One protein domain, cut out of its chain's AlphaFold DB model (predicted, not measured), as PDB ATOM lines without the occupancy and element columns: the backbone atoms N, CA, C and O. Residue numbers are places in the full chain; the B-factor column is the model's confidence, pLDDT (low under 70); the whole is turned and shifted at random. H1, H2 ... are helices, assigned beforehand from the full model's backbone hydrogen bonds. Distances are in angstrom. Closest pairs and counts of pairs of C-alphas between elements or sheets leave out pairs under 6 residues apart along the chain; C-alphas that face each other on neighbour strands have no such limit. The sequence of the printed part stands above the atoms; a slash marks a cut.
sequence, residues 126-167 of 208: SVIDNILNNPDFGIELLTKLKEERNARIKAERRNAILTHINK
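This is residues 126 to 167 of the 208 residues of the protein "BRO family, N-terminal domain protein" of Fusobacterium gonidiaformans 3-1-5R (UniProt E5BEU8). One long straight helix, H2, makes nearly the whole length, and a short helix, H1, is set at its first end like the foot of an L. Residues 142 to 167, of which 142 to 165 belong to H2, stick out free. The printed part has 42 residues with two named helices, H1 then H2, and no named strand; the class is all helix. It is extended, with a radius of gyration of the C-alphas of 16.9 A and spans of 54 by 15 by 6 A.

Start at H2, residues 135 to 165, and look back to H1, residues 126 to 133. They touch only at the corner by their link, H2 with residues 137 to 138 alone; the closest C-alphas, of Ile 131 and Gly 138, are 5.1 A apart. Their lines stand at a steep tilt of 59 degrees, opposite ways. In H1 and H2 every O i to N i+4 pair is within hydrogen-bond range.

Find C-alpha 135 at (-14.976, 0.194, -15.296); from there H2 runs 45.5 A to C-alpha 165 at (29.697, -2.005, -7.044). H1 runs 10.4 A from C-alpha 126 at (-13.167, -7.366, -26.320) to C-alpha 133.

The two C-alphas farthest apart, of Asn 133 and Lys 167, are 54.2 A apart. The printed part has no cut, and the link from H1 to H2 is tight. Look at the B-factor column: residues 162 to 167 are under 70, and the mean pLDDT of the printed part is 80.8.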
ATOM      1  N   SER A 126     -12.863  -6.652 -27.565       84.00
ATOM      2  CA  SER A 126     -13.167  -7.366 -26.320       84.00
ATOM      3  C   SER A 126     -12.646  -6.664 -25.062       84.00
ATOM      4  O   SER A 126     -13.298  -6.690 -24.021       84.00
ATOM      5  N   VAL A 127     -11.464  -6.047 -25.118       82.56
ATOM      6  CA  VAL A 127     -10.895  -5.306 -23.986       82.56
ATOM      7  C   VAL A 127     -11.630  -3.982 -23.814       82.56
ATOM      8  O   VAL A 127     -11.921  -3.606 -22.682       82.56
ATOM      9  N   ILE A 128     -11.968  -3.307 -24.913       85.00
ATOM     10  CA  ILE A 128     -12.745  -2.064 -24.895       85.00
ATOM     11  C   ILE A 128     -14.128  -2.321 -24.289       85.00
ATOM     12  O   ILE A 128     -14.503  -1.647 -23.332       85.00
ATOM     13  N   ASP A 129     -14.838  -3.343 -24.761       87.69
ATOM     14  CA  ASP A 129     -16.151  -3.739 -24.255       87.69
ATOM     15  C   ASP A 129     -16.096  -4.099 -22.772       87.69
ATOM     16  O   ASP A 129     -16.951  -3.674 -21.998       87.69
ATOM     17  N   ASN A 130     -15.072  -4.839 -22.339       86.19
ATOM     18  CA  ASN A 130     -14.897  -5.158 -20.923       86.19
ATOM     19  C   ASN A 130     -14.673  -3.905 -20.071       86.19
ATOM     20  O   ASN A 130     -15.228  -3.815 -18.982       86.19
ATOM     21  N   ILE A 131     -13.904  -2.926 -20.557       86.50
ATOM     22  CA  ILE A 131     -13.682  -1.661 -19.843       86.50
ATOM     23  C   ILE A 131     -14.971  -0.829 -19.786       86.50
ATOM     24  O   ILE A 131     -15.271  -0.238 -18.752       86.50
ATOM     25  N   LEU A 132     -15.735  -0.780 -20.879       86.81
ATOM     26  CA  LEU A 132     -16.983  -0.014 -20.952       86.81
ATOM     27  C   LEU A 132     -18.088  -0.629 -20.087       86.81
ATOM     28  O   LEU A 132     -18.816   0.101 -19.416       86.81
ATOM     29  N   ASN A 133     -18.196  -1.959 -20.075       88.88
ATOM     30  CA  ASN A 133     -19.204  -2.687 -19.303       88.88
ATOM     31  C   ASN A 133     -18.806  -2.876 -17.832       88.88
ATOM     32  O   ASN A 133     -19.675  -3.031 -16.976       88.88
ATOM     33  N   ASN A 134     -17.506  -2.868 -17.532       88.19
ATOM     34  CA  ASN A 134     -16.970  -2.987 -16.184       88.19
ATOM     35  C   ASN A 134     -15.778  -2.028 -15.984       88.19
ATOM     36  O   ASN A 134     -14.621  -2.411 -16.187       88.19
ATOM     37  N   PRO A 135     -16.032  -0.788 -15.531       83.12
ATOM     38  CA  PRO A 135     -14.976   0.194 -15.296       83.12
ATOM     39  C   PRO A 135     -13.898  -0.273 -14.305       83.12
ATOM     40  O   PRO A 135     -12.735   0.116 -14.449       83.12
ATOM     41  N   ASP A 136     -14.241  -1.143 -13.347       88.75
ATOM     42  CA  ASP A 136     -13.286  -1.675 -12.367       88.75
ATOM     43  C   ASP A 136     -12.216  -2.552 -13.029       88.75
ATOM     44  O   ASP A 136     -11.056  -2.516 -12.618       88.75
ATOM     45  N   PHE A 137     -12.553  -3.255 -14.118       87.19
ATOM     46  CA  PHE A 137     -11.576  -4.013 -14.905       87.19
ATOM     47  C   PHE A 137     -10.498  -3.096 -15.499       87.19
ATOM     48  O   PHE A 137      -9.308  -3.415 -15.472       87.19
ATOM     49  N   GLY A 138     -10.899  -1.920 -15.996       84.62
ATOM     50  CA  GLY A 138      -9.959  -0.912 -16.487       84.62
ATOM     51  C   GLY A 138      -9.026  -0.408 -15.384       84.62
ATOM     52  O   GLY A 138      -7.817  -0.290 -15.597       84.62
ATOM     53  N   ILE A 139      -9.564  -0.159 -14.186       88.31
ATOM     54  CA  ILE A 139      -8.781   0.275 -13.020       88.31
ATOM     55  C   ILE A 139      -7.793  -0.813 -12.593       88.31
ATOM     56  O   ILE A 139      -6.619  -0.512 -12.357       88.31
ATOM     57  N   GLU A 140      -8.234  -2.066 -12.522       89.56
ATOM     58  CA  GLU A 140      -7.391  -3.211 -12.176       89.56
ATOM     59  C   GLU A 140      -6.241  -3.369 -13.177       89.56
ATOM     60  O   GLU A 140      -5.073  -3.432 -12.780       89.56
ATOM     61  N   LEU A 141      -6.548  -3.339 -14.478       87.25
ATOM     62  CA  LEU A 141      -5.553  -3.449 -15.542       87.25
ATOM     63  C   LEU A 141      -4.501  -2.334 -15.446       87.25
ATOM     64  O   LEU A 141      -3.298  -2.604 -15.460       87.25
ATOM     65  N   LEU A 142      -4.938  -1.081 -15.301       89.94
ATOM     66  CA  LEU A 142      -4.034   0.063 -15.164       89.94
ATOM     67  C   LEU A 142      -3.202  -0.005 -13.876       89.94
ATOM     68  O   LEU A 142      -2.025   0.369 -13.882       89.94
ATOM     69  N   THR A 143      -3.779  -0.504 -12.783       91.00
ATOM     70  CA  THR A 143      -3.075  -0.683 -11.506       91.00
ATOM     71  C   THR A 143      -1.977  -1.729 -11.638       91.00
ATOM     72  O   THR A 143      -0.827  -1.455 -11.289       91.00
ATOM     73  N   LYS A 144      -2.282  -2.876 -12.247       90.62
ATOM     74  CA  LYS A 144      -1.302  -3.928 -12.521       90.62
ATOM     75  C   LYS A 144      -0.151  -3.425 -13.397       90.62
ATOM     76  O   LYS A 144       1.016  -3.611 -13.052       90.62
ATOM     77  N   LEU A 145      -0.453  -2.696 -14.475       88.81
ATOM     78  CA  LEU A 145       0.570  -2.094 -15.342       88.81
ATOM     79  C   LEU A 145       1.460  -1.086 -14.591       88.81
ATOM     80  O   LEU A 145       2.676  -1.027 -14.806       88.81
ATOM     81  N   LYS A 146       0.878  -0.294 -13.681       91.44
ATOM     82  CA  LYS A 146       1.626   0.633 -12.818       91.44
ATOM     83  C   LYS A 146       2.577  -0.116 -11.882       91.44
ATOM     84  O   LYS A 146       3.724   0.307 -11.712       91.44
ATOM     85  N   GLU A 147       2.130  -1.214 -11.283       91.75
ATOM     86  CA  GLU A 147       2.947  -2.054 -10.405       91.75
ATOM     87  C   GLU A 147       4.107  -2.717 -11.153       91.75
ATOM     88  O   GLU A 147       5.254  -2.616 -10.708       91.75
ATOM     89  N   GLU A 148       3.846  -3.302 -12.324       86.31
ATOM     90  CA  GLU A 148       4.872  -3.897 -13.189       86.31
ATOM     91  C   GLU A 148       5.946  -2.872 -13.575       86.31
ATOM     92  O   GLU A 148       7.151  -3.142 -13.484       86.31
ATOM     93  N   ARG A 149       5.537  -1.647 -13.930       83.31
ATOM     94  CA  ARG A 149       6.468  -0.555 -14.243       83.31
ATOM     95  C   ARG A 149       7.322  -0.168 -13.038       83.31
ATOM     96  O   ARG A 149       8.536   0.001 -13.175       83.31
ATOM     97  N   ASN A 150       6.719  -0.047 -11.859       89.00
ATOM     98  CA  ASN A 150       7.444   0.279 -10.632       89.00
ATOM     99  C   ASN A 150       8.443  -0.823 -10.253       89.00
ATOM    100  O   ASN A 150       9.581  -0.524  -9.876       89.00
ATOM    101  N   ALA A 151       8.052  -2.090 -10.404       86.31
ATOM    102  CA  ALA A 151       8.929  -3.236 -10.199       86.31
ATOM    103  C   ALA A 151      10.117  -3.218 -11.174       86.31
ATOM    104  O   ALA A 151      11.263  -3.375 -10.742       86.31
ATOM    105  N   ARG A 152       9.873  -2.934 -12.461       83.75
ATOM    106  CA  ARG A 152      10.926  -2.795 -13.477       83.75
ATOM    107  C   ARG A 152      11.905  -1.670 -13.142       83.75
ATOM    108  O   ARG A 152      13.107  -1.910 -13.131       83.75
ATOM    109  N   ILE A 153      11.413  -0.483 -12.784       82.44
ATOM    110  CA  ILE A 153      12.264   0.656 -12.392       82.44
ATOM    111  C   ILE A 153      13.114   0.302 -11.163       82.44
ATOM    112  O   ILE A 153      14.300   0.627 -11.102       82.44
ATOM    113  N   LYS A 154      12.534  -0.384 -10.171       85.25
ATOM    114  CA  LYS A 154      13.264  -0.832  -8.977       85.25
ATOM    115  C   LYS A 154      14.349  -1.855  -9.329       85.25
ATOM    116  O   LYS A 154      15.446  -1.779  -8.776       85.25
ATOM    117  N   ALA A 155      14.064  -2.778 -10.247       78.75
ATOM    118  CA  ALA A 155      15.030  -3.756 -10.738       78.75
ATOM    119  C   ALA A 155      16.169  -3.092 -11.527       78.75
ATOM    120  O   ALA A 155      17.333  -3.383 -11.268       78.75
ATOM    121  N   GLU A 156      15.857  -2.146 -12.417       80.94
ATOM    122  CA  GLU A 156      16.846  -1.368 -13.174       80.94
ATOM    123  C   GLU A 156      17.750  -0.553 -12.236       80.94
ATOM    124  O   GLU A 156      18.972  -0.625 -12.353       80.94
ATOM    125  N   ARG A 157      17.181   0.131 -11.231       76.31
ATOM    126  CA  ARG A 157      17.956   0.841 -10.195       76.31
ATOM    127  C   ARG A 157      18.867  -0.100  -9.410       76.31
ATOM    128  O   ARG A 157      20.031   0.219  -9.188       76.31
ATOM    129  N   ARG A 158      18.354  -1.263  -8.993       73.81
ATOM    130  CA  ARG A 158      19.144  -2.269  -8.269       73.81
ATOM    131  C   ARG A 158      20.293  -2.796  -9.129       73.81
ATOM    132  O   ARG A 158      21.411  -2.889  -8.634       73.81
ATOM    133  N   ASN A 159      20.032  -3.099 -10.398       72.06
ATOM    134  CA  ASN A 159      21.053  -3.555 -11.335       72.06
ATOM    135  C   ASN A 159      22.113  -2.480 -11.579       72.06
ATOM    136  O   ASN A 159      23.294  -2.804 -11.516       72.06
ATOM    137  N   ALA A 160      21.721  -1.215 -11.761       71.56
ATOM    138  CA  ALA A 160      22.660  -0.104 -11.906       71.56
ATOM    139  C   ALA A 160      23.600   0.002 -10.690       71.56
ATOM    140  O   ALA A 160      24.822   0.011 -10.848       71.56
ATOM    141  N   ILE A 161      23.047  -0.021  -9.471       71.56
ATOM    142  CA  ILE A 161      23.836  -0.024  -8.228       71.56
ATOM    143  C   ILE A 161      24.829  -1.199  -8.216       71.56
ATOM    144  O   ILE A 161      26.017  -0.995  -7.988       71.56
ATOM    145  N   LEU A 162      24.376  -2.419  -8.523       63.00
ATOM    146  CA  LEU A 162      25.235  -3.610  -8.540       63.00
ATOM    147  C   LEU A 162      26.332  -3.549  -9.614       63.00
ATOM    148  O   LEU A 162      27.463  -3.956  -9.353       63.00
ATOM    149  N   THR A 163      26.041  -3.010 -10.801       59.84
ATOM    150  CA  THR A 163      27.054  -2.832 -11.855       59.84
ATOM    151  C   THR A 163      28.132  -1.827 -11.465       59.84
ATOM    152  O   THR A 163      29.291  -2.015 -11.830       59.84
ATOM    153  N   HIS A 164      27.783  -0.802 -10.685       57.62
ATOM    154  CA  HIS A 164      28.761   0.142 -10.150       57.62
ATOM    155  C   HIS A 164      29.563  -0.449  -8.979       57.62
ATOM    156  O   HIS A 164      30.752  -0.174  -8.888       57.62
ATOM    157  N   ILE A 165      28.983  -1.330  -8.153       54.66
ATOM    158  CA  ILE A 165      29.697  -2.005  -7.044       54.66
ATOM    159  C   ILE A 165      30.784  -2.979  -7.542       54.66
ATOM    160  O   ILE A 165      31.783  -3.182  -6.858       54.66
ATOM    161  N   ASN A 166      30.644  -3.551  -8.743       50.34
ATOM    162  CA  ASN A 166      31.691  -4.392  -9.345       50.34
ATOM    163  C   ASN A 166      32.911  -3.603  -9.854       50.34
ATOM    164  O   ASN A 166      33.895  -4.212 -10.275       50.34
ATOM    165  N   LYS A 167      32.881  -2.266  -9.806       57.53
ATOM    166  CA  LYS A 167      34.111  -1.476  -9.807       57.53
ATOM    167  C   LYS A 167      34.607  -1.423  -8.369       57.53
ATOM    168  O   LYS A 167      33.953  -0.864  -7.495       57.53
TER     169      LYS A 167